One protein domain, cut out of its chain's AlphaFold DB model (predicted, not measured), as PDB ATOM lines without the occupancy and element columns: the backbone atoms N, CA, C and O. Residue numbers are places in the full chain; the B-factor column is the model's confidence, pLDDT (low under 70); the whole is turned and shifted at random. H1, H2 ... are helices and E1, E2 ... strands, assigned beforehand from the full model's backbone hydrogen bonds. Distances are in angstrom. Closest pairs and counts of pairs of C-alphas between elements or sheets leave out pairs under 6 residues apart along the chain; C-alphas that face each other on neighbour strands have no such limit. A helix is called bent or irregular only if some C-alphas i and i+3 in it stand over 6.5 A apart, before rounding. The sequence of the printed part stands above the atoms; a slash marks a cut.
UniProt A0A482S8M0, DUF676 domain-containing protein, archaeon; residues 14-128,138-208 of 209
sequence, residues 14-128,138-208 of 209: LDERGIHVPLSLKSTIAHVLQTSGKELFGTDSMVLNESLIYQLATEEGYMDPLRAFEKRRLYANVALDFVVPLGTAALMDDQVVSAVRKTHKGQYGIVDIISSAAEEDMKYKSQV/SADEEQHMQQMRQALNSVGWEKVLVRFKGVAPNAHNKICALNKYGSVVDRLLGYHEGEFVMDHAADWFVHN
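This is residues 14 to 128 and 138 to 208 of the 209 residues of the protein "DUF676 domain-containing protein" of archaeon (UniProt A0A482S8M0). A small three-stranded sheet has the longest helix, H11, along one face and the short H5 over the other, near the middle of the domain. Beyond the sheet, H8, H3, H2 and H1 make a chain of helices that curves away like the second leg of an arch, H11 being the first; H6 packs on H5, H7 packs on H6 in turn, and residues 18 to 25 stick out. The printed part has 186 residues with eleven named helices and three strands, in the order H1 H2 H3 H4 E1 H5 H6 E2 H7 H8 E3 H9 H10 H11. The sheet, E1 E3 E2, is mixed and the class is mostly helix; the whole is compact, with a radius of gyration of the C-alphas of 17.4 A and spans of 45 by 38 by 37 A.

E3, residues 158 to 163, is parallel to E1, residues 73 to 77, with N 160 and O 74 at 2.8 A, and antiparallel to E2, residues 109 to 114, with N 161 and O 112 at 2.8 A. H11, residues 191 to 207, and the sheet form two layers, a helix on one face; it runs along the strands, 25 degrees to E3 on the local plane, at a height of 8.6 A. H5, residues 86 to 89, is on the opposite face, height 7.3 A. H6, residues 94 to 103, only grazes the sheet and only just touches H5, with 3 pairs of C-alphas within 8 A, the closest Gly 87 and Val 97 at 6.1 A. H7, residues 116 to 125, touches H6 about perpendicular, 87 degrees, the closest C-alphas being Val 96 and Lys 123 at 5.9 A. H9, residues 171 to 175, grazes the sheet and touches residues 191 to 198 of H11, the closest C-alphas being Lys 174 and Tyr 191 at 4.7 A. H10, residues 184 to 188, is close to H11 but not clearly touching: Asp 186 and His 192, the closest C-alphas, are 7.5 A apart. The hub is H3, residues 52 to 58, touching H8, residues 139 to 154, at a steep tilt of 57 degrees, the closest C-alphas being Ala 57 and Met 148 at 5.3 A. H4, residues 60 to 67, touches H3 only at the corner, closest C-alphas Leu 56 and Tyr 62 at 5.4 A. H2, residues 34 to 40, only just touches H3, with 3 pairs of C-alphas within 8 A, the closest Glu 39 and Leu 52 at 6.1 A. H1, residues 23 to 32, touches H2 only at the corner, closest C-alphas Ala 30 and Gly 37 at 4.4 A. Every O i to N i+4 pair is within hydrogen-bond range in H1, H2, H3, H6, H7, H8, H9 and H10, but 2 of 4 in H4 and 10 of 13 in H11; H5 is too short for such a pair.

H11 is 25.8 A long and irregular, with C-alphas 193 and 196 at 7.4 A; it ends at C-alpha 207, (82.314, 71.158, 7.506). H8 is 22.5 A and E3 16.6 A long. H1 begins at C-alpha 23, (89.543, 80.692, 51.821).

The C-alphas of Ala 139 and Val 184, the two farthest apart, are 48.9 A from each other. Residues 129 to 137 are not printed, and C-alphas 128 and 138 are 22.1 A apart across the cut. Of the links printed whole, H2 to H3 is long. The mean pLDDT of the printed part is 78.1; 48 residues are under 70, among them 14 to 33 and 178 to 188.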
ATOM      1  N   LEU A  14      86.606  87.043  41.685       49.47
ATOM      2  CA  LEU A  14      87.177  88.220  42.324       49.47
ATOM      3  C   LEU A  14      88.685  88.350  42.035       49.47
ATOM      4  O   LEU A  14      89.167  89.479  41.920       49.47
ATOM      5  N   ASP A  15      89.389  87.247  41.755       51.88
ATOM      6  CA  ASP A  15      90.799  87.261  41.347       51.88
ATOM      7  C   ASP A  15      90.978  88.011  40.009       51.88
ATOM      8  O   ASP A  15      91.950  88.744  39.827       51.88
ATOM      9  N   GLU A  16      89.987  87.958  39.104       49.84
ATOM     10  CA  GLU A  16      89.994  88.722  37.841       49.84
ATOM     11  C   GLU A  16      89.899  90.242  38.044       49.84
ATOM     12  O   GLU A  16      90.265  91.016  37.156       49.84
ATOM     13  N   ARG A  17      89.404  90.680  39.206       49.41
ATOM     14  CA  ARG A  17      89.330  92.090  39.615       49.41
ATOM     15  C   ARG A  17      90.426  92.482  40.607       49.41
ATOM     16  O   ARG A  17      90.401  93.604  41.105       49.41
ATOM     17  N   GLY A  18      91.379  91.587  40.885       48.47
ATOM     18  CA  GLY A  18      92.417  91.792  41.899       48.47
ATOM     19  C   GLY A  18      91.885  91.775  43.336       48.47
ATOM     20  O   GLY A  18      92.565  92.255  44.239       48.47
ATOM     21  N   ILE A  19      90.668  91.264  43.545       47.53
ATOM     22  CA  ILE A  19      90.018  91.138  44.848       47.53
ATOM     23  C   ILE A  19      90.189  89.688  45.305       47.53
ATOM     24  O   ILE A  19      89.602  88.769  44.748       47.53
ATOM     25  N   HIS A  20      90.990  89.464  46.336       53.50
ATOM     26  CA  HIS A  20      91.252  88.117  46.836       53.50
ATOM     27  C   HIS A  20      90.039  87.565  47.584       53.50
ATOM     28  O   HIS A  20      89.578  88.163  48.559       53.50
ATOM     29  N   VAL A  21      89.539  86.402  47.161       52.28
ATOM     30  CA  VAL A  21      88.514  85.682  47.926       52.28
ATOM     31  C   VAL A  21      89.176  84.960  49.096       52.28
ATOM     32  O   VAL A  21      89.986  84.063  48.856       52.28
ATOM     33  N   PRO A  22      88.840  85.284  50.356       50.94
ATOM     34  CA  PRO A  22      89.376  84.541  51.488       50.94
ATOM     35  C   PRO A  22      88.933  83.071  51.418       50.94
ATOM     36  O   PRO A  22      87.790  82.776  51.058       50.94
ATOM     37  N   LEU A  23      89.821  82.141  51.798       51.69
ATOM     38  CA  LEU A  23      89.543  80.692  51.821       51.69
ATOM     39  C   LEU A  23      88.237  80.333  52.545       51.69
ATOM     40  O   LEU A  23      87.594  79.346  52.200       51.69
ATOM     41  N   SER A  24      87.824  81.139  53.527       47.00
ATOM     42  CA  SER A  24      86.561  80.971  54.246       47.00
ATOM     43  C   SER A  24      85.343  81.023  53.322       47.00
ATOM     44  O   SER A  24      84.456  80.189  53.468       47.00
ATOM     45  N   LEU A  25      85.318  81.918  52.328       53.94
ATOM     46  CA  LEU A  25      84.204  82.020  51.380       53.94
ATOM     47  C   LEU A  25      84.211  80.858  50.373       53.94
ATOM     48  O   LEU A  25      83.148  80.348  50.022       53.94
ATOM     49  N   LYS A  26      85.397  80.378  49.973       55.16
ATOM     50  CA  LYS A  26      85.535  79.148  49.170       55.16
ATOM     51  C   LYS A  26      85.011  77.928  49.937       55.16
ATOM     52  O   LYS A  26      84.242  77.145  49.390       55.16
ATOM     53  N   SER A  27      85.345  77.826  51.226       51.62
ATOM     54  CA  SER A  27      84.835  76.787  52.130       51.62
ATOM     55  C   SER A  27      83.311  76.854  52.296       51.62
ATOM     56  O   SER A  27      82.656  75.816  52.312       51.62
ATOM     57  N   THR A  28      82.719  78.055  52.330       52.00
ATOM     58  CA  THR A  28      81.257  78.229  52.362       52.00
ATOM     59  C   THR A  28      80.586  77.729  51.079       52.00
ATOM     60  O   THR A  28      79.601  77.001  51.162       52.00
ATOM     61  N   ILE A  29      81.129  78.054  49.899       53.84
ATOM     62  CA  ILE A  29      80.600  77.560  48.613       53.84
ATOM     63  C   ILE A  29      80.736  76.032  48.525       53.84
ATOM     64  O   ILE A  29      79.787  75.351  48.139       53.84
ATOM     65  N   ALA A  30      81.876  75.480  48.948       52.81
ATOM     66  CA  ALA A  30      82.095  74.036  49.000       52.81
ATOM     67  C   ALA A  30      81.124  73.329  49.963       52.81
ATOM     68  O   ALA A  30      80.597  72.272  49.627       52.81
ATOM     69  N   HIS A  31      80.827  73.922  51.126       53.09
ATOM     70  CA  HIS A  31      79.857  73.374  52.082       53.09
ATOM     71  C   HIS A  31      78.427  73.358  51.533       53.09
ATOM     72  O   HIS A  31      77.708  72.381  51.738       53.09
ATOM     73  N   VAL A  32      78.019  74.413  50.822       58.28
ATOM     74  CA  VAL A  32      76.695  74.491  50.181       58.28
ATOM     75  C   VAL A  32      76.540  73.420  49.094       58.28
ATOM     76  O   VAL A  32      75.458  72.865  48.936       58.28
ATOM     77  N   LEU A  33      77.624  73.088  48.388       61.19
ATOM     78  CA  LEU A  33      77.653  72.079  47.321       61.19
ATOM     79  C   LEU A  33      77.989  70.655  47.810       61.19
ATOM     80  O   LEU A  33      78.076  69.735  46.997       61.19
ATOM     81  N   GLN A  34      78.163  70.462  49.123       74.50
ATOM     82  CA  GLN A  34      78.434  69.174  49.775       74.50
ATOM     83  C   GLN A  34      79.548  68.363  49.075       74.50
ATOM     84  O   GLN A  34      80.632  68.891  48.823       74.50
ATOM     85  N   THR A  35      79.325  67.074  48.797       73.94
ATOM     86  CA  THR A  35      80.320  66.169  48.194       73.94
ATOM     87  C   THR A  35      80.779  66.657  46.823       73.94
ATOM     88  O   THR A  35      81.979  66.772  46.595       73.94
ATOM     89  N   SER A  36      79.845  67.064  45.962       70.44
ATOM     90  CA  SER A  36      80.164  67.571  44.623       70.44
ATOM     91  C   SER A  36      80.984  68.859  44.669       70.44
ATOM     92  O   SER A  36      81.831  69.089  43.813       70.44
ATOM     93  N   GLY A  37      80.778  69.693  45.692       70.06
ATOM     94  CA  GLY A  37      81.643  70.837  45.962       70.06
ATOM     95  C   GLY A  37      83.072  70.401  46.259       70.06
ATOM     96  O   GLY A  37      84.007  70.888  45.630       70.06
ATOM     97  N   LYS A  38      83.248  69.459  47.193       74.12
ATOM     98  CA  LYS A  38      84.579  68.970  47.576       74.12
ATOM     99  C   LYS A  38      85.346  68.404  46.387       74.12
ATOM    100  O   LYS A  38      86.488  68.807  46.193       74.12
ATOM    101  N   GLU A  39      84.697  67.574  45.577       80.12
ATOM    102  CA  GLU A  39      85.258  67.000  44.348       80.12
ATOM    103  C   GLU A  39      85.623  68.094  43.330       80.12
ATOM    104  O   GLU A  39      86.750  68.142  42.842       80.12
ATOM    105  N   LEU A  40      84.722  69.052  43.071       74.94
ATOM    106  CA  LEU A  40      84.956  70.156  42.127       74.94
ATOM    107  C   LEU A  40      86.110  71.083  42.549       74.94
ATOM    108  O   LEU A  40      86.759  71.711  41.705       74.94
ATOM    109  N   PHE A  41      86.361  71.194  43.855       75.81
ATOM    110  CA  PHE A  41      87.463  71.968  44.424       75.81
ATOM    111  C   PHE A  41      88.710  71.118  44.734       75.81
ATOM    112  O   PHE A  41      89.701  71.678  45.201       75.81
ATOM    113  N   GLY A  42      88.697  69.801  44.500       76.50
ATOM    114  CA  GLY A  42      89.790  68.886  44.860       76.50
ATOM    115  C   GLY A  42      90.127  68.869  46.353       76.50
ATOM    116  O   GLY A  42      91.297  68.825  46.729       76.50
ATOM    117  N   THR A  43      89.109  69.017  47.201       79.44
ATOM    118  CA  THR A  43      89.202  69.008  48.676       79.44
ATOM    119  C   THR A  43      88.533  67.771  49.291       79.44
ATOM    120  O   THR A  43      88.270  67.717  50.491       79.44
ATOM    121  N   ASP A  44      88.230  66.781  48.455       81.38
ATOM    122  CA  ASP A  44      87.776  65.436  48.810       81.38
ATOM    123  C   ASP A  44      88.907  64.543  49.358       81.38
ATOM    124  O   ASP A  44      88.616  63.568  50.048       81.38
ATOM    125  N   SER A  45      90.175  64.927  49.154       83.75
ATOM    126  CA  SER A  45      91.354  64.333  49.804       83.75
ATOM    127  C   SER A  45      92.219  65.389  50.519       83.75
ATOM    128  O   SER A  45      92.074  66.594  50.301       83.75
ATOM    129  N   MET A  46      93.124  64.931  51.394       79.44
ATOM    130  CA  MET A  46      94.115  65.769  52.083       79.44
ATOM    131  C   MET A  46      95.178  66.328  51.133       79.44
ATOM    132  O   MET A  46      95.707  67.412  51.380       79.44
ATOM    133  N   VAL A  47      95.490  65.604  50.057       82.81
ATOM    134  CA  VAL A  47      96.471  65.999  49.040       82.81
ATOM    135  C   VAL A  47      95.821  65.996  47.657       82.81
ATOM    136  O   VAL A  47      94.978  65.155  47.350       82.81
ATOM    137  N   LEU A  48      96.185  66.968  46.813       83.44
ATOM    138  CA  LEU A  48      95.521  67.177  45.520       83.44
ATOM    139  C   LEU A  48      95.688  65.975  44.581       83.44
ATOM    140  O   LEU A  48      94.739  65.625  43.895       83.44
ATOM    141  N   ASN A  49      96.843  65.318  44.569       87.81
ATOM    142  CA  ASN A  49      97.099  64.162  43.701       87.81
ATOM    143  C   ASN A  49      96.263  62.913  44.029       87.81
ATOM    144  O   ASN A  49      96.188  62.001  43.214       87.81
ATOM    145  N   GLU A  50      95.623  62.874  45.194       89.19
ATOM    146  CA  GLU A  50      94.689  61.812  45.581       89.19
ATOM    147  C   GLU A  50      93.222  62.216  45.382       89.19
ATOM    148  O   GLU A  50      92.325  61.409  45.610       89.19
ATOM    149  N   SER A  51      92.959  63.466  44.992       89.31
ATOM    150  CA  SER A  51      91.597  63.942  44.742       89.31
ATOM    151  C   SER A  51      91.036  63.383  43.439       89.31
ATOM    152  O   SER A  51      91.761  63.221  42.451       89.31
ATOM    153  N   LEU A  52      89.716  63.194  43.394       89.19
ATOM    154  CA  LEU A  52      89.019  62.755  42.187       89.19
ATOM    155  C   LEU A  52      89.318  63.675  40.994       89.19
ATOM    156  O   LEU A  52      89.547  63.202  39.885       89.19
ATOM    157  N   ILE A  53      89.367  64.995  41.208       87.44
ATOM    158  CA  ILE A  53      89.621  65.964  40.132       87.44
ATOM    159  C   ILE A  53      90.993  65.774  39.478       87.44
ATOM    160  O   ILE A  53      91.124  65.926  38.263       87.44
ATOM    161  N   TYR A  54      92.006  65.417  40.267       90.44
ATOM    162  CA  TYR A  54      93.342  65.140  39.760       90.44
ATOM    163  C   TYR A  54      93.370  63.824  38.982       90.44
ATOM    164  O   TYR A  54      93.917  63.782  37.879       90.44
ATOM    165  N   GLN A  55      92.725  62.780  39.507       92.31
ATOM    166  CA  GLN A  55      92.626  61.481  38.838       92.31
ATOM    167  C   GLN A  55      91.912  61.607  37.486       92.31
ATOM    168  O   GLN A  55      92.443  61.176  36.466       92.31
ATOM    169  N   LEU A  56      90.778  62.316  37.444       90.62
ATOM    170  CA  LEU A  56      90.026  62.604  36.216       90.62
ATOM    171  C   LEU A  56      90.860  63.324  35.144       90.62
ATOM    172  O   LEU A  56      90.565  63.205  33.956       90.62
ATOM    173  N   ALA A  57      91.873  64.090  35.554       91.44
ATOM    174  CA  ALA A  57      92.725  64.860  34.656       91.44
ATOM    175  C   ALA A  57      94.020  64.143  34.246       91.44
ATOM    176  O   ALA A  57      94.686  64.613  33.325       91.44
ATOM    177  N   THR A  58      94.416  63.067  34.935       92.75
ATOM    178  CA  THR A  58      95.758  62.478  34.786       92.75
ATOM    179  C   THR A  58      95.776  60.965  34.600       92.75
ATOM    180  O   THR A  58      96.728  60.457  34.012       92.75
ATOM    181  N   GLU A  59      94.755  60.235  35.049       94.12
ATOM    182  CA  GLU A  59      94.732  58.776  34.951       94.12
ATOM    183  C   GLU A  59      94.157  58.292  33.616       94.12
ATOM    184  O   GLU A  59      93.102  58.737  33.157       94.12
ATOM    185  N   GLU A  60      94.828  57.307  33.016       91.50
ATOM    186  CA  GLU A  60      94.513  56.773  31.685       91.50
ATOM    187  C   GLU A  60      93.057  56.305  31.544       91.50
ATOM    188  O   GLU A  60      92.416  56.601  30.539       91.50
ATOM    189  N   GLY A  61      92.484  55.684  32.583       92.00
ATOM    190  CA  GLY A  61      91.090  55.226  32.563       92.00
ATOM    191  C   GLY A  61      90.063  56.346  32.340       92.00
ATOM    192  O   GLY A  61      89.001  56.098  31.767       92.00
ATOM    193  N   TYR A  62      90.383  57.580  32.739       90.94
ATOM    194  CA  TYR A  62      89.550  58.762  32.497       90.94
ATOM    195  C   TYR A  62      89.968  59.536  31.244       90.94
ATOM    196  O   TYR A  62      89.130  60.167  30.594       90.94
ATOM    197  N   MET A  63      91.244  59.455  30.872       92.62
ATOM    198  CA  MET A  63      91.800  60.126  29.699       92.62
ATOM    199  C   MET A  63      91.446  59.424  28.383       92.62
ATOM    200  O   MET A  63      91.244  60.092  27.367       92.62
ATOM    201  N   ASP A  64      91.314  58.100  28.383       92.31
ATOM    202  CA  ASP A  64      90.997  57.307  27.191       92.31
ATOM    203  C   ASP A  64      89.677  57.717  26.521       92.31
ATOM    204  O   ASP A  64      89.680  57.975  25.310       92.31
ATOM    205  N   PRO A  65      88.561  57.893  27.259       91.38
ATOM    206  CA  PRO A  65      87.344  58.455  26.687       91.38
ATOM    207  C   PRO A  65      87.549  59.822  26.026       91.38
ATOM    208  O   PRO A  65      86.932  60.093  24.999       91.38
ATOM    209  N   LEU A  66      88.419  60.684  26.570       91.12
ATOM    210  CA  LEU A  66      88.703  62.000  25.984       91.12
ATOM    211  C   LEU A  66      89.429  61.871  24.638       91.12
ATOM    212  O   LEU A  66      89.125  62.610  23.700       91.12
ATOM    213  N   ARG A  67      90.351  60.910  24.522       90.88
ATOM    214  CA  ARG A  67      91.083  60.626  23.275       90.88
ATOM    215  C   ARG A  67      90.195  59.998  22.207       90.88
ATOM    216  O   ARG A  67      90.419  60.243  21.023       90.88
ATOM    217  N   ALA A  68      89.176  59.241  22.618       91.19
ATOM    218  CA  ALA A  68      88.237  58.585  21.711       91.19
ATOM    219  C   ALA A  68      87.381  59.572  20.894       91.19
ATOM    220  O   ALA A  68      86.837  59.197  19.856       91.19
ATOM    221  N   PHE A  69      87.268  60.835  21.319       88.75
ATOM    222  CA  PHE A  69      86.626  61.862  20.501       88.75
ATOM    223  C   PHE A  69      87.500  62.199  19.289       88.75
ATOM    224  O   PHE A  69      88.630  62.666  19.431       88.75
ATOM    225  N   GLU A  70      86.943  62.021  18.091       86.56
ATOM    226  CA  GLU A  70      87.551  62.441  16.818       86.56
ATOM    227  C   GLU A  70      87.779  63.960  16.780       86.56
ATOM    228  O   GLU A  70      88.813  64.449  16.339       86.56
ATOM    229  N   LYS A  71      86.808  64.701  17.316       86.44
ATOM    230  CA  LYS A  71      86.746  66.159  17.323       86.44
ATOM    231  C   LYS A  71      86.778  66.679  18.758       86.44
ATOM    232  O   LYS A  71      85.887  66.367  19.550       86.44
ATOM    233  N   ARG A  72      87.783  67.498  19.087       89.44
ATOM    234  CA  ARG A  72      88.040  68.011  20.445       89.44
ATOM    235  C   ARG A  72      88.187  69.524  20.440       89.44
ATOM    236  O   ARG A  72      89.162  70.057  19.918       89.44
ATOM    237  N   ARG A  73      87.217  70.216  21.040       90.31
ATOM    238  CA  ARG A  73      87.192  71.677  21.082       90.31
ATOM    239  C   ARG A  73      86.712  72.198  22.433       90.31
ATOM    240  O   ARG A  73      85.716  71.703  22.959       90.31
ATOM    241  N   LEU A  74      87.409  73.193  22.970       90.94
ATOM    242  CA  LEU A  74      87.069  73.886  24.212       90.94
ATOM    243  C   LEU A  74      86.599  75.298  23.893       90.94
ATOM    244  O   LEU A  74      87.288  76.033  23.194       90.94
ATOM    245  N   TYR A  75      85.447  75.685  24.425       90.00
ATOM    246  CA  TYR A  75      84.953  77.054  24.333       90.00
ATOM    247  C   TYR A  75      85.194  77.746  25.663       90.00
ATOM    248  O   TYR A  75      84.726  77.279  26.701       90.00
ATOM    249  N   ALA A  76      85.922  78.855  25.629       89.44
ATOM    250  CA  ALA A  76      86.317  79.554  26.837       89.44
ATOM    251  C   ALA A  76      86.128  81.056  26.683       89.44
ATOM    252  O   ALA A  76      86.586  81.673  25.720       89.44
ATOM    253  N   ASN A  77      85.456  81.658  27.657       89.19
ATOM    254  CA  ASN A  77      85.244  83.089  27.653       89.19
ATOM    255  C   ASN A  77      86.455  83.827  28.248       89.19
ATOM    256  O   ASN A  77      86.955  83.489  29.321       89.19
ATOM    257  N   VAL A  78      86.920  84.865  27.555       87.88
ATOM    258  CA  VAL A  78      88.169  85.568  27.883       87.88
ATOM    259  C   VAL A  78      88.068  86.389  29.173       87.88
ATOM    260  O   VAL A  78      89.067  86.563  29.880       87.88
ATOM    261  N   ALA A  79      86.886  86.923  29.492       81.69
ATOM    262  CA  ALA A  79      86.696  87.807  30.642       81.69
ATOM    263  C   ALA A  79      85.260  87.790  31.167       81.69
ATOM    264  O   ALA A  79      84.333  87.826  30.362       81.69
ATOM    265  N   LEU A  80      85.086  87.903  32.490       68.44
ATOM    266  CA  LEU A  80      83.772  87.978  33.147       68.44
ATOM    267  C   LEU A  80      82.992  86.652  33.109       68.44
ATOM    268  O   LEU A  80      81.772  86.655  32.957       68.44
ATOM    269  N   ASP A  81      83.682  85.521  33.256       70.62
ATOM    270  CA  ASP A  81      83.022  84.255  33.584       70.62
ATOM    271  C   ASP A  81      83.122  84.014  35.096       70.62
ATOM    272  O   ASP A  81      84.215  83.815  35.623       70.62
ATOM    273  N   PHE A  82      81.992  84.101  35.812       63.56
ATOM    274  CA  PHE A  82      81.973  83.861  37.258       63.56
ATOM    275  C   PHE A  82      82.248  82.402  37.613       63.56
ATOM    276  O   PHE A  82      82.818  82.120  38.666       63.56
ATOM    277  N   VAL A  83      81.756  81.494  36.770       66.31
ATOM    278  CA  VAL A  83      81.589  80.082  37.107       66.31
ATOM    279  C   VAL A  83      82.831  79.305  36.704       66.31
ATOM    280  O   VAL A  83      83.319  78.498  37.490       66.31
ATOM    281  N   VAL A  84      83.361  79.563  35.503       74.12
ATOM    282  CA  VAL A  84      84.529  78.848  34.974       74.12
ATOM    283  C   VAL A  84      85.476  79.822  34.266       74.12
ATOM    284  O   VAL A  84      85.297  80.123  33.087       74.12
ATOM    285  N   PRO A  85      86.509  80.323  34.958       77.50
ATOM    286  CA  PRO A  85      87.437  81.281  34.362       77.50
ATOM    287  C   PRO A  85      88.291  80.694  33.238       77.50
ATOM    288  O   PRO A  85      88.468  79.479  33.130       77.50
ATOM    289  N   LEU A  86      88.881  81.584  32.431       84.31
ATOM    290  CA  LEU A  86      89.624  81.235  31.214       84.31
ATOM    291  C   LEU A  86      90.693  80.150  31.433       84.31
ATOM    292  O   LEU A  86      90.778  79.223  30.633       84.31
ATOM    293  N   GLY A  87      91.479  80.234  32.513       83.12
ATOM    294  CA  GLY A  87      92.531  79.256  32.814       83.12
ATOM    295  C   GLY A  87      91.994  77.834  32.989       83.12
ATOM    296  O   GLY A  87      92.565  76.889  32.453       83.12
ATOM    297  N   THR A  88      90.844  77.689  33.653       81.81
ATOM    298  CA  THR A  88      90.144  76.404  33.767       81.81
ATOM    299  C   THR A  88      89.533  75.987  32.433       81.81
ATOM    300  O   THR A  88      89.779  74.874  31.978       81.81
ATOM    301  N   ALA A  89      88.743  76.863  31.806       85.56
ATOM    302  CA  ALA A  89      87.948  76.515  30.627       85.56
ATOM    303  C   ALA A  89      88.806  76.188  29.393       85.56
ATOM    304  O   ALA A  89      88.439  75.333  28.593       85.56
ATOM    305  N   ALA A  90      89.951  76.858  29.241       89.25
ATOM    306  CA  ALA A  90      90.885  76.656  28.138       89.25
ATOM    307  C   ALA A  90      92.138  75.861  28.537       89.25
ATOM    308  O   ALA A  90      93.049  75.728  27.724       89.25
ATOM    309  N   LEU A  91      92.218  75.338  29.766       89.75
ATOM    310  CA  LEU A  91      93.384  74.598  30.271       89.75
ATOM    311  C   LEU A  91      94.709  75.380  30.161       89.75
ATOM    312  O   LEU A  91      95.750  74.806  29.839       89.75
ATOM    313  N   MET A  92      94.654  76.693  30.385       86.88
ATOM    314  CA  MET A  92      95.775  77.617  30.190       86.88
ATOM    315  C   MET A  92      96.505  77.936  31.493       86.88
ATOM    316  O   MET A  92      95.929  77.916  32.584       86.88
ATOM    317  N   ASP A  93      97.777  78.302  31.349       83.44
ATOM    318  CA  ASP A  93      98.569  78.922  32.410       83.44
ATOM    319  C   ASP A  93      98.187  80.398  32.622       83.44
ATOM    320  O   ASP A  93      97.787  81.094  31.686       83.44
ATOM    321  N   ASP A  94      98.373  80.906  33.839       78.06
ATOM    322  CA  ASP A  94      98.055  82.288  34.218       78.06
ATOM    323  C   ASP A  94      98.778  83.336  33.362       78.06
ATOM    324  O   ASP A  94      98.211  84.390  33.050       78.06
ATOM    325  N   GLN A  95     100.019  83.058  32.945       79.94
ATOM    326  CA  GLN A  95     100.775  83.959  32.071       79.94
ATOM    327  C   GLN A  95     100.109  84.083  30.696       79.94
ATOM    328  O   GLN A  95      99.932  85.194  30.187       79.94
ATOM    329  N   VAL A  96      99.669  82.951  30.139       84.38
ATOM    330  CA  VAL A  96      98.948  82.891  28.862       84.38
ATOM    331  C   VAL A  96      97.589  83.575  28.998       84.38
ATOM    332  O   VAL A  96      97.256  84.434  28.185       84.38
ATOM    333  N   VAL A  97      96.842  83.292  30.072       84.38
ATOM    334  CA  VAL A  97      95.560  83.949  30.384       84.38
ATOM    335  C   VAL A  97      95.708  85.472  30.408       84.38
ATOM    336  O   VAL A  97      94.903  86.190  29.808       84.38
ATOM    337  N   SER A  98      96.742  85.982  31.080       82.62
ATOM    338  CA  SER A  98      97.025  87.417  31.162       82.62
ATOM    339  C   SER A  98      97.334  88.020  29.786       82.62
ATOM    340  O   SER A  98      96.782  89.065  29.423       82.62
ATOM    341  N   ALA A  99      98.158  87.334  28.987       85.00
ATOM    342  CA  ALA A  99      98.492  87.750  27.629       85.00
ATOM    343  C   ALA A  99      97.247  87.799  26.728       85.00
ATOM    344  O   ALA A  99      96.964  88.846  26.147       85.00
ATOM    345  N   VAL A 100      96.450  86.728  26.692       88.44
ATOM    346  CA  VAL A 100      95.190  86.639  25.933       88.44
ATOM    347  C   VAL A 100      94.242  87.778  26.318       88.44
ATOM    348  O   VAL A 100      93.729  88.500  25.460       88.44
ATOM    349  N   ARG A 101      94.038  88.012  27.619       87.19
ATOM    350  CA  ARG A 101      93.160  89.092  28.103       87.19
ATOM    351  C   ARG A 101      93.615  90.472  27.654       87.19
ATOM    352  O   ARG A 101      92.769  91.319  27.361       87.19
ATOM    353  N   LYS A 102      94.928  90.706  27.627       86.94
ATOM    354  CA  LYS A 102      95.515  91.962  27.156       86.94
ATOM    355  C   LYS A 102      95.345  92.115  25.646       86.94
ATOM    356  O   LYS A 102      94.912  93.179  25.211       86.94
ATOM    357  N   THR A 103      95.640  91.066  24.880       90.12
ATOM    358  CA  THR A 103      95.563  91.050  23.412       90.12
ATOM    359  C   THR A 103      94.143  91.305  22.910       90.12
ATOM    360  O   THR A 103      93.941  92.160  22.053       90.12
ATOM    361  N   HIS A 104      93.141  90.643  23.493       90.81
ATOM    362  CA  HIS A 104      91.748  90.726  23.030       90.81
ATOM    363  C   HIS A 104      90.900  91.729  23.822       90.81
ATOM    364  O   HIS A 104      89.668  91.634  23.887       90.81
ATOM    365  N   LYS A 105      91.536  92.712  24.470       87.62
ATOM    366  CA  LYS A 105      90.814  93.761  25.195       87.62
ATOM    367  C   LYS A 105      89.996  94.605  24.210       87.62
ATOM    368  O   LYS A 105      90.542  95.196  23.288       87.62
ATOM    369  N   GLY A 106      88.685  94.692  24.442       87.19
ATOM    370  CA  GLY A 106      87.765  95.477  23.606       87.19
ATOM    371  C   GLY A 106      87.288  94.773  22.330       87.19
ATOM    372  O   GLY A 106      86.505  95.356  21.588       87.19
ATOM    373  N   GLN A 107      87.716  93.531  22.092       91.25
ATOM    374  CA  GLN A 107      87.185  92.675  21.028       91.25
ATOM    375  C   GLN A 107      85.967  91.891  21.541       91.25
ATOM    376  O   GLN A 107      85.826  91.683  22.747       91.25
ATOM    377  N   TYR A 108      85.076  91.468  20.644       90.88
ATOM    378  CA  TYR A 108      83.849  90.738  20.984       90.88
ATOM    379  C   TYR A 108      83.527  89.701  19.905       90.88
ATOM    380  O   TYR A 108      83.888  89.901  18.748       90.88
ATOM    381  N   GLY A 109      82.812  88.638  20.274       90.31
ATOM    382  CA  GLY A 109      82.539  87.498  19.396       90.31
ATOM    383  C   GLY A 109      83.517  86.350  19.645       90.31
ATOM    384  O   GLY A 109      83.957  86.149  20.779       90.31
ATOM    385  N   ILE A 110      83.859  85.608  18.590       92.12
ATOM    386  CA  ILE A 110      85.008  84.693  18.587       92.12
ATOM    387  C   ILE A 110      86.244  85.547  18.342       92.12
ATOM    388  O   ILE A 110      86.352  86.185  17.297       92.12
ATOM    389  N   VAL A 111      87.130  85.611  19.330       93.19
ATOM    390  CA  VAL A 111      88.289  86.511  19.301       93.19
ATOM    391  C   VAL A 111      89.579  85.794  18.928       93.19
ATOM    392  O   VAL A 111      90.499  86.451  18.449       93.19
ATOM    393  N   ASP A 112      89.641  84.476  19.132       93.25
ATOM    394  CA  ASP A 112      90.756  83.645  18.687       93.25
ATOM    395  C   ASP A 112      90.365  82.160  18.623       93.25
ATOM    396  O   ASP A 112      89.430  81.721  19.302       93.25
ATOM    397  N   ILE A 113      91.107  81.386  17.835       92.25
ATOM    398  CA  ILE A 113      91.065  79.922  17.818       92.25
ATOM    399  C   ILE A 113      92.507  79.438  17.862       92.25
ATOM    400  O   ILE A 113      93.248  79.576  16.891       92.25
ATOM    401  N   ILE A 114      92.904  78.862  18.992       89.75
ATOM    402  CA  ILE A 114      94.286  78.446  19.209       89.75
ATOM    403  C   ILE A 114      94.402  76.924  19.267       89.75
ATOM    404  O   ILE A 114      93.564  76.222  19.840       89.75
ATOM    405  N   SER A 115      95.486  76.419  18.691       83.81
ATOM    406  CA  SER A 115      95.937  75.042  18.863       83.81
ATOM    407  C   SER A 115      96.993  74.963  19.967       83.81
ATOM    408  O   SER A 115      97.582  75.977  20.350       83.81
ATOM    409  N   SER A 116      97.297  73.751  20.438       75.31
ATOM    410  CA  SER A 116      98.356  73.528  21.433       75.31
ATOM    411  C   SER A 116      99.708  74.138  21.023       75.31
ATOM    412  O   SER A 116     100.397  74.710  21.860       75.31
ATOM    413  N   ALA A 117     100.060  74.100  19.732       71.44
ATOM    414  CA  ALA A 117     101.310  74.675  19.226       71.44
ATOM    415  C   ALA A 117     101.342  76.213  19.307       71.44
ATOM    416  O   ALA A 117     102.371  76.802  19.636       71.44
ATOM    417  N   ALA A 118     100.213  76.875  19.034       73.50
ATOM    418  CA  ALA A 118     100.107  78.329  19.155       73.50
ATOM    419  C   ALA A 118     100.212  78.784  20.622       73.50
ATOM    420  O   ALA A 118     100.792  79.830  20.917       73.50
ATOM    421  N   GLU A 119      99.697  77.981  21.553       73.94
ATOM    422  CA  GLU A 119      99.797  78.266  22.984       73.94
ATOM    423  C   GLU A 119     101.227  78.146  23.521       73.94
ATOM    424  O   GLU A 119     101.649  78.976  24.327       73.94
ATOM    425  N   GLU A 120     102.001  77.162  23.061       74.19
ATOM    426  CA  GLU A 120     103.416  77.032  23.432       74.19
ATOM    427  C   GLU A 120     104.244  78.243  22.975       74.19
ATOM    428  O   GLU A 120     105.045  78.776  23.750       74.19
ATOM    429  N   ASP A 121     103.999  78.742  21.761       71.94
ATOM    430  CA  ASP A 121     104.624  79.968  21.249       71.94
ATOM    431  C   ASP A 121     104.223  81.204  22.078       71.94
ATOM    432  O   ASP A 121     105.073  82.018  22.455       71.94
ATOM    433  N   MET A 122     102.945  81.320  22.462       74.62
ATOM    434  CA  MET A 122     102.486  82.370  23.377       74.62
ATOM    435  C   MET A 122     103.155  82.275  24.750       74.62
ATOM    436  O   MET A 122     103.561  83.299  25.305       74.62
ATOM    437  N   LYS A 123     103.295  81.069  25.308       72.44
ATOM    438  CA  LYS A 123     103.980  80.833  26.587       72.44
ATOM    439  C   LYS A 123     105.447  81.257  26.517       72.44
ATOM    440  O   LYS A 123     105.933  81.923  27.427       72.44
ATOM    441  N   TYR A 124     106.135  80.944  25.421       69.75
ATOM    442  CA  TYR A 124     107.508  81.391  25.186       69.75
ATOM    443  C   TYR A 124     107.612  82.924  25.100       69.75
ATOM    444  O   TYR A 124     108.454  83.533  25.759       69.75
ATOM    445  N   LYS A 125     106.711  83.576  24.355       69.38
ATOM    446  CA  LYS A 125     106.690  85.043  24.183       69.38
ATOM    447  C   LYS A 125     106.244  85.807  25.433       69.38
ATOM    448  O   LYS A 125     106.595  86.974  25.598       69.38
ATOM    449  N   SER A 126     105.467  85.171  26.305       64.62
ATOM    450  CA  SER A 126     104.913  85.762  27.530       64.62
ATOM    451  C   SER A 126     105.782  85.558  28.772       64.62
ATOM    452  O   SER A 126     105.335  85.921  29.860       64.62
ATOM    453  N   GLN A 127     107.042  85.107  28.625       61.53
ATOM    454  CA  GLN A 127     108.063  85.017  29.692       61.53
ATOM    455  C   GLN A 127     108.470  86.376  30.317       61.53
ATOM    456  O   GLN A 127     109.572  86.559  30.832       61.53
ATOM    457  N   VAL A 128     107.576  87.360  30.308       48.31
ATOM    458  CA  VAL A 128     107.660  88.562  31.130       48.31
ATOM    459  C   VAL A 128     107.490  88.145  32.599       48.31
ATOM    460  O   VAL A 128     106.660  87.275  32.877       48.31
ATOM    461  N   SER A 138     101.402  75.937  47.911       68.62
ATOM    462  CA  SER A 138     102.647  75.185  48.026       68.62
ATOM    463  C   SER A 138     103.212  74.939  46.625       68.62
ATOM    464  O   SER A 138     102.477  74.894  45.636       68.62
ATOM    465  N   ALA A 139     104.533  74.784  46.530       73.56
ATOM    466  CA  ALA A 139     105.169  74.408  45.269       73.56
ATOM    467  C   ALA A 139     104.575  73.102  44.702       73.56
ATOM    468  O   ALA A 139     104.412  72.981  43.490       73.56
ATOM    469  N   ASP A 140     104.178  72.187  45.590       77.00
ATOM    470  CA  ASP A 140     103.577  70.900  45.243       77.00
ATOM    471  C   ASP A 140     102.192  71.059  44.598       77.00
ATOM    472  O   ASP A 140     101.884  70.389  43.616       77.00
ATOM    473  N   GLU A 141     101.348  71.968  45.097       74.88
ATOM    474  CA  GLU A 141     100.037  72.239  44.489       74.88
ATOM    475  C   GLU A 141     100.165  72.813  43.076       74.88
ATOM    476  O   GLU A 141      99.448  72.391  42.168       74.88
ATOM    477  N   GLU A 142     101.095  73.749  42.875       78.25
ATOM    478  CA  GLU A 142     101.357  74.315  41.551       78.25
ATOM    479  C   GLU A 142     101.874  73.236  40.593       78.25
ATOM    480  O   GLU A 142     101.429  73.157  39.448       78.25
ATOM    481  N   GLN A 143     102.767  72.363  41.063       84.81
ATOM    482  CA  GLN A 143     103.272  71.249  40.267       84.81
ATOM    483  C   GLN A 143     102.142  70.307  39.827       84.81
ATOM    484  O   GLN A 143     102.053  69.989  38.640       84.81
ATOM    485  N   HIS A 144     101.255  69.909  40.740       87.94
ATOM    486  CA  HIS A 144     100.108  69.059  40.411       87.94
ATOM    487  C   HIS A 144      99.160  69.735  39.410       87.94
ATOM    488  O   HIS A 144      98.699  69.099  38.464       87.94
ATOM    489  N   MET A 145      98.921  71.041  39.543       83.56
ATOM    490  CA  MET A 145      98.111  71.785  38.576       83.56
ATOM    491  C   MET A 145      98.738  71.843  37.185       83.56
ATOM    492  O   MET A 145      98.039  71.703  36.179       83.56
ATOM    493  N   GLN A 146     100.056  72.022  37.106       86.06
ATOM    494  CA  GLN A 146     100.770  71.957  35.833       86.06
ATOM    495  C   GLN A 146     100.686  70.557  35.217       86.06
ATOM    496  O   GLN A 146     100.462  70.450  34.013       86.06
ATOM    497  N   GLN A 147     100.779  69.495  36.022       90.81
ATOM    498  CA  GLN A 147     100.616  68.116  35.552       90.81
ATOM    499  C   GLN A 147      99.212  67.867  34.989       90.81
ATOM    500  O   GLN A 147      99.093  67.371  33.870       90.81
ATOM    501  N   MET A 148      98.156  68.286  35.696       91.62
ATOM    502  CA  MET A 148      96.775  68.181  35.206       91.62
ATOM    503  C   MET A 148      96.582  68.937  33.883       91.62
ATOM    504  O   MET A 148      96.017  68.395  32.932       91.62
ATOM    505  N   ARG A 149      97.088  70.178  33.782       89.25
ATOM    506  CA  ARG A 149      97.040  70.960  32.533       89.25
ATOM    507  C   ARG A 149      97.770  70.248  31.399       89.25
ATOM    508  O   ARG A 149      97.242  70.183  30.294       89.25
ATOM    509  N   GLN A 150      98.978  69.744  31.645       90.44
ATOM    510  CA  GLN A 150      99.781  69.052  30.633       90.44
ATOM    511  C   GLN A 150      99.089  67.780  30.141       90.44
ATOM    512  O   GLN A 150      98.956  67.592  28.932       90.44
ATOM    513  N   ALA A 151      98.596  66.951  31.061       92.62
ATOM    514  CA  ALA A 151      97.888  65.722  30.735       92.62
ATOM    515  C   ALA A 151      96.638  66.008  29.892       92.62
ATOM    516  O   ALA A 151      96.510  65.476  28.789       92.62
ATOM    517  N   LEU A 152      95.771  66.929  30.324       92.06
ATOM    518  CA  LEU A 152      94.570  67.293  29.570       92.06
ATOM    519  C   LEU A 152      94.891  67.922  28.206       92.06
ATOM    520  O   LEU A 152      94.238  67.591  27.217       92.06
ATOM    521  N   ASN A 153      95.910  68.781  28.117       91.25
ATOM    522  CA  ASN A 153      96.331  69.378  26.845       91.25
ATOM    523  C   ASN A 153      96.948  68.362  25.871       91.25
ATOM    524  O   ASN A 153      96.832  68.553  24.659       91.25
ATOM    525  N   SER A 154      97.544  67.269  26.366       91.12
ATOM    526  CA  SER A 154      98.121  66.209  25.521       91.12
ATOM    527  C   SER A 154      97.089  65.517  24.622       91.12
ATOM    528  O   SER A 154      97.440  64.941  23.595       91.12
ATOM    529  N   VAL A 155      95.802  65.633  24.963       90.50
ATOM    530  CA  VAL A 155      94.682  65.116  24.167       90.50
ATOM    531  C   VAL A 155      94.421  65.990  22.929       90.50
ATOM    532  O   VAL A 155      93.564  65.654  22.131       90.50
ATOM    533  N   GLY A 156      95.134  67.098  22.700       89.38
ATOM    534  CA  GLY A 156      95.065  67.845  21.434       89.38
ATOM    535  C   GLY A 156      93.751  68.604  21.227       89.38
ATOM    536  O   GLY A 156      93.048  68.383  20.242       89.38
ATOM    537  N   TRP A 157      93.411  69.480  22.171       90.94
ATOM    538  CA  TRP A 157      92.243  70.359  22.080       90.94
ATOM    539  C   TRP A 157      92.499  71.554  21.164       90.94
ATOM    540  O   TRP A 157      93.548  72.192  21.241       90.94
ATOM    541  N   GLU A 158      91.490  71.932  20.385       91.56
ATOM    542  CA  GLU A 158      91.408  73.272  19.808       91.56
ATOM    543  C   GLU A 158      90.613  74.191  20.744       91.56
ATOM    544  O   GLU A 158      89.553  73.812  21.245       91.56
ATOM    545  N   LYS A 159      91.108  75.395  21.026       92.25
ATOM    546  CA  LYS A 159      90.509  76.286  22.029       92.25
ATOM    547  C   LYS A 159      89.930  77.504  21.331       92.25
ATOM    548  O   LYS A 159      90.661  78.325  20.787       92.25
ATOM    549  N   VAL A 160      88.609  77.615  21.356       92.69
ATOM    550  CA  VAL A 160      87.859  78.745  20.813       92.69
ATOM    551  C   VAL A 160      87.653  79.761  21.922       92.69
ATOM    552  O   VAL A 160      86.911  79.534  22.883       92.69
ATOM    553  N   LEU A 161      88.323  80.896  21.779       93.19
ATOM    554  CA  LEU A 161      88.260  81.990  22.729       93.19
ATOM    555  C   LEU A 161      87.129  82.929  22.330       93.19
ATOM    556  O   LEU A 161      87.094  83.458  21.217       93.19
ATOM    557  N   VAL A 162      86.200  83.147  23.253       91.81
ATOM    558  CA  VAL A 162      85.028  83.996  23.029       91.81
ATOM    559  C   VAL A 162      85.008  85.169  23.992       91.81
ATOM    560  O   VAL A 162      85.577  85.120  25.083       91.81
ATOM    561  N   ARG A 163      84.355  86.257  23.594       89.88
ATOM    562  CA  ARG A 163      84.155  87.417  24.457       89.88
ATOM    563  C   ARG A 163      82.794  88.047  24.218       89.88
ATOM    564  O   ARG A 163      82.512  88.553  23.134       89.88
ATOM    565  N   PHE A 164      81.968  88.065  25.257       85.69
ATOM    566  CA  PHE A 164      80.636  88.664  25.198       85.69
ATOM    567  C   PHE A 164      80.653  90.155  25.523       85.69
ATOM    568  O   PHE A 164      81.549  90.668  26.203       85.69
ATOM    569  N   LYS A 165      79.629  90.860  25.037       79.19
ATOM    570  CA  LYS A 165      79.355  92.236  25.450       79.19
ATOM    571  C   LYS A 165      78.709  92.234  26.844       79.19
ATOM    572  O   LYS A 165      78.105  91.256  27.288       79.19
ATOM    573  N   GLY A 166      78.862  93.352  27.551       69.81
ATOM    574  CA  GLY A 166      78.267  93.571  28.870       69.81
ATOM    575  C   GLY A 166      79.197  93.312  30.058       69.81
ATOM    576  O   GLY A 166      80.361  92.948  29.915       69.81
ATOM    577  N   VAL A 167      78.662  93.575  31.251       61.56
ATOM    578  CA  VAL A 167      79.373  93.508  32.544       61.56
ATOM    579  C   VAL A 167      78.876  92.375  33.446       61.56
ATOM    580  O   VAL A 167      79.407  92.178  34.539       61.56
ATOM    581  N   ALA A 168      77.836  91.661  33.006       63.03
ATOM    582  CA  ALA A 168      77.203  90.594  33.764       63.03
ATOM    583  C   ALA A 168      78.063  89.324  33.699       63.03
ATOM    584  O   ALA A 168      78.428  88.904  32.599       63.03
ATOM    585  N   PRO A 169      78.357  88.678  34.837       63.06
ATOM    586  CA  PRO A 169      79.360  87.627  34.888       63.06
ATOM    587  C   PRO A 169      78.794  86.234  34.519       63.06
ATOM    588  O   PRO A 169      79.302  85.204  34.952       63.06
ATOM    589  N   ASN A 170      77.735  86.208  33.698       66.88
ATOM    590  CA  ASN A 170      76.996  85.011  33.272       66.88
ATOM    591  C   ASN A 170      77.482  84.475  31.915       66.88
ATOM    592  O   ASN A 170      76.707  83.867  31.174       66.88
ATOM    593  N   ALA A 171      78.736  84.743  31.547       68.38
ATOM    594  CA  ALA A 171      79.281  84.358  30.249       68.38
ATOM    595  C   ALA A 171      79.169  82.850  29.972       68.38
ATOM    596  O   ALA A 171      78.900  82.466  28.838       68.38
ATOM    597  N   HIS A 172      79.259  82.018  31.009       69.44
ATOM    598  CA  HIS A 172      79.072  80.576  30.903       69.44
ATOM    599  C   HIS A 172      77.712  80.189  30.297       69.44
ATOM    600  O   HIS A 172      77.632  79.364  29.391       69.44
ATOM    601  N   ASN A 173      76.633  80.853  30.725       72.50
ATOM    602  CA  ASN A 173      75.291  80.610  30.188       72.50
ATOM    603  C   ASN A 173      75.137  81.142  28.758       72.50
ATOM    604  O   ASN A 173      74.332  80.612  27.989       72.50
ATOM    605  N   LYS A 174      75.912  82.174  28.400       79.19
ATOM    606  CA  LYS A 174      75.954  82.707  27.037       79.19
ATOM    607  C   LYS A 174      76.637  81.727  26.085       79.19
ATOM    608  O   LYS A 174      76.101  81.520  25.012       79.19
ATOM    609  N   ILE A 175      77.734  81.064  26.472       77.31
ATOM    610  CA  ILE A 175      78.410  80.059  25.618       77.31
ATOM    611  C   ILE A 175      77.430  78.989  25.129       77.31
ATOM    612  O   ILE A 175      77.421  78.663  23.949       77.31
ATOM    613  N   CYS A 176      76.581  78.482  26.022       74.81
ATOM    614  CA  CYS A 176      75.587  77.462  25.686       74.81
ATOM    615  C   CYS A 176      74.345  78.017  24.973       74.81
ATOM    616  O   CYS A 176      73.434  77.240  24.688       74.81
ATOM    617  N   ALA A 177      74.267  79.340  24.773       72.25
ATOM    618  CA  ALA A 177      73.089  80.065  24.305       72.25
ATOM    619  C   ALA A 177      71.800  79.526  24.949       72.25
ATOM    620  O   ALA A 177      70.861  79.143  24.250       72.25
ATOM    621  N   LEU A 178      71.792  79.393  26.286       65.31
ATOM    622  CA  LEU A 178      70.764  78.646  27.018       65.31
ATOM    623  C   LEU A 178      69.403  79.367  26.973       65.31
ATOM    624  O   LEU A 178      68.957  79.977  27.942       65.31
ATOM    625  N   ASN A 179      68.707  79.250  25.849       61.62
ATOM    626  CA  ASN A 179      67.388  79.815  25.602       61.62
ATOM    627  C   ASN A 179      66.321  78.787  26.000       61.62
ATOM    628  O   ASN A 179      65.566  78.291  25.168       61.62
ATOM    629  N   LYS A 180      66.286  78.406  27.282       55.31
ATOM    630  CA  LYS A 180      65.420  77.307  27.741       55.31
ATOM    631  C   LYS A 180      63.924  77.661  27.689       55.31
ATOM    632  O   LYS A 180      63.107  76.750  27.584       55.31
ATOM    633  N   TYR A 181      63.565  78.950  27.737       52.22
ATOM    634  CA  TYR A 181      62.165  79.384  27.849       52.22
ATOM    635  C   TYR A 181      61.737  80.494  26.876       52.22
ATOM    636  O   TYR A 181      60.580  80.911  26.925       52.22
ATOM    637  N   GLY A 182      62.622  80.980  25.992       57.16
ATOM    638  CA  GLY A 182      62.306  82.041  25.017       57.16
ATOM    639  C   GLY A 182      61.733  83.321  25.646       57.16
ATOM    640  O   GLY A 182      61.073  84.121  24.974       57.16
ATOM    641  N   SER A 183      61.938  83.494  26.951       65.94
ATOM    642  CA  SER A 183      61.196  84.440  27.770       65.94
ATOM    643  C   SER A 183      61.775  85.851  27.651       65.94
ATOM    644  O   SER A 183      62.920  86.058  27.240       65.94
ATOM    645  N   VAL A 184      60.992  86.861  28.047       67.75
ATOM    646  CA  VAL A 184      61.489  88.245  28.182       67.75
ATOM    647  C   VAL A 184      62.674  88.301  29.157       67.75
ATOM    648  O   VAL A 184      63.602  89.079  28.951       67.75
ATOM    649  N   VAL A 185      62.681  87.428  30.169       65.00
ATOM    650  CA  VAL A 185      63.762  87.303  31.155       65.00
ATOM    651  C   VAL A 185      65.051  86.790  30.507       65.00
ATOM    652  O   VAL A 185      66.107  87.363  30.749       65.00
ATOM    653  N   ASP A 186      64.982  85.797  29.617       65.62
ATOM    654  CA  ASP A 186      66.167  85.271  28.916       65.62
ATOM    655  C   ASP A 186      66.810  86.329  28.003       65.62
ATOM    656  O   ASP A 186      68.038  86.427  27.901       65.62
ATOM    657  N   ARG A 187      65.982  87.184  27.379       66.38
ATOM    658  CA  ARG A 187      66.467  88.339  26.604       66.38
ATOM    659  C   ARG A 187      67.089  89.401  27.498       66.38
ATOM    660  O   ARG A 187      68.150  89.913  27.158       66.38
ATOM    661  N   LEU A 188      66.469  89.695  28.642       67.94
ATOM    662  CA  LEU A 188      66.984  90.654  29.621       67.94
ATOM    663  C   LEU A 188      68.337  90.210  30.206       67.94
ATOM    664  O   LEU A 188      69.207  91.039  30.454       67.94
ATOM    665  N   LEU A 189      68.529  88.900  30.397       70.19
ATOM    666  CA  LEU A 189      69.780  88.308  30.882       70.19
ATOM    667  C   LEU A 189      70.841  88.132  29.779       70.19
ATOM    668  O   LEU A 189      71.997  87.827  30.084       70.19
ATOM    669  N   GLY A 190      70.477  88.363  28.514       71.38
ATOM    670  CA  GLY A 190      71.403  88.389  27.384       71.38
ATOM    671  C   GLY A 190      71.922  87.017  26.947       71.38
ATOM    672  O   GLY A 190      73.022  86.946  26.410       71.38
ATOM    673  N   TYR A 191      71.190  85.920  27.184       74.00
ATOM    674  CA  TYR A 191      71.660  84.565  26.828       74.00
ATOM    675  C   TYR A 191      71.735  84.312  25.318       74.00
ATOM    676  O   TYR A 191      72.658  83.645  24.857       74.00
ATOM    677  N   HIS A 192      70.844  84.945  24.551       73.69
ATOM    678  CA  HIS A 192      70.875  84.975  23.085       73.69
ATOM    679  C   HIS A 192      72.186  85.535  22.509       73.69
ATOM    680  O   HIS A 192      72.533  85.253  21.367       73.69
ATOM    681  N   GLU A 193      72.958  86.305  23.286       78.69
ATOM    682  CA  GLU A 193      74.218  86.871  22.802       78.69
ATOM    683  C   GLU A 193      75.263  85.815  22.437       78.69
ATOM    684  O   GLU A 193      76.241  86.176  21.796       78.69
ATOM    685  N   GLY A 194      75.102  84.548  22.831       82.25
ATOM    686  CA  GLY A 194      76.006  83.478  22.415       82.25
ATOM    687  C   GLY A 194      75.500  82.567  21.307       82.25
ATOM    688  O   GLY A 194      76.152  81.563  21.042       82.25
ATOM    689  N   GLU A 195      74.415  82.913  20.608       84.56
ATOM    690  CA  GLU A 195      73.963  82.156  19.427       84.56
ATOM    691  C   GLU A 195      75.086  81.981  18.392       84.56
ATOM    692  O   GLU A 195      75.316  80.869  17.925       84.56
ATOM    693  N   PHE A 196      75.906  83.018  18.167       84.62
ATOM    694  CA  PHE A 196      77.061  82.939  17.263       84.62
ATOM    695  C   PHE A 196      78.077  81.848  17.654       84.62
ATOM    696  O   PHE A 196      78.801  81.336  16.800       84.62
ATOM    697  N   VAL A 197      78.170  81.507  18.946       85.94
ATOM    698  CA  VAL A 197      79.059  80.450  19.445       85.94
ATOM    699  C   VAL A 197      78.519  79.087  19.033       85.94
ATOM    700  O   VAL A 197      79.279  78.245  18.550       85.94
ATOM    701  N   MET A 198      77.209  78.892  19.196       87.69
ATOM    702  CA  MET A 198      76.525  77.655  18.833       87.69
ATOM    703  C   MET A 198      76.478  77.462  17.317       87.69
ATOM    704  O   MET A 198      76.741  76.353  16.854       87.69
ATOM    705  N   ASP A 199      76.259  78.531  16.549       88.06
ATOM    706  CA  ASP A 199      76.324  78.505  15.084       88.06
ATOM    707  C   ASP A 199      77.719  78.097  14.602       88.06
ATOM    708  O   ASP A 199      77.863  77.176  13.799       88.06
ATOM    709  N   HIS A 200      78.770  78.709  15.158       89.38
ATOM    710  CA  HIS A 200      80.150  78.341  14.841       89.38
ATOM    711  C   HIS A 200      80.485  76.892  15.235       89.38
ATOM    712  O   HIS A 200      81.220  76.202  14.528       89.38
ATOM    713  N   ALA A 201      79.969  76.411  16.372       86.75
ATOM    714  CA  ALA A 201      80.143  75.021  16.785       86.75
ATOM    715  C   ALA A 201      79.469  74.052  15.809       86.75
ATOM    716  O   ALA A 201      80.098  73.083  15.382       86.75
ATOM    717  N   ALA A 202      78.216  74.325  15.439       87.56
ATOM    718  CA  ALA A 202      77.464  73.523  14.485       87.56
ATOM    719  C   ALA A 202      78.171  73.474  13.123       87.56
ATOM    720  O   ALA A 202      78.382  72.387  12.582       87.56
ATOM    721  N   ASP A 203      78.612  74.626  12.620       88.94
ATOM    722  CA  ASP A 203      79.320  74.734  11.345       88.94
ATOM    723  C   ASP A 203      80.608  73.896  11.326       88.94
ATOM    724  O   ASP A 203      80.863  73.125  10.397       88.94
ATOM    725  N   TRP A 204      81.386  73.943  12.410       87.31
ATOM    726  CA  TRP A 204      82.599  73.140  12.540       87.31
ATOM    727  C   TRP A 204      82.337  71.630  12.564       87.31
ATOM    728  O   TRP A 204      83.086  70.851  11.958       87.31
ATOM    729  N   PHE A 205      81.264  71.192  13.228       84.12
ATOM    730  CA  PHE A 205      80.888  69.780  13.221       84.12
ATOM    731  C   PHE A 205      80.535  69.287  11.814       84.12
ATOM    732  O   PHE A 205      80.909  68.160  11.477       84.12
ATOM    733  N   VAL A 206      79.898  70.126  10.993       86.75
ATOM    734  CA  VAL A 206      79.442  69.768   9.643       86.75
ATOM    735  C   VAL A 206      80.573  69.816   8.607       86.75
ATOM    736  O   VAL A 206      80.680  68.893   7.800       86.75
ATOM    737  N   HIS A 207      81.429  70.843   8.638       81.62
ATOM    738  CA  HIS A 207      82.314  71.158   7.506       81.62
ATOM    739  C   HIS A 207      83.794  70.791   7.682       81.62
ATOM    740  O   HIS A 207      84.504  70.689   6.687       81.62
ATOM    741  N   ASN A 208      84.276  70.550   8.905       68.75
ATOM    742  CA  ASN A 208      85.683  70.195   9.147       68.75
ATOM    743  C   ASN A 208      85.825  68.685   9.382       68.75
ATOM    744  O   ASN A 208      85.973  68.266  10.528       68.75
TER     745      ASN A 208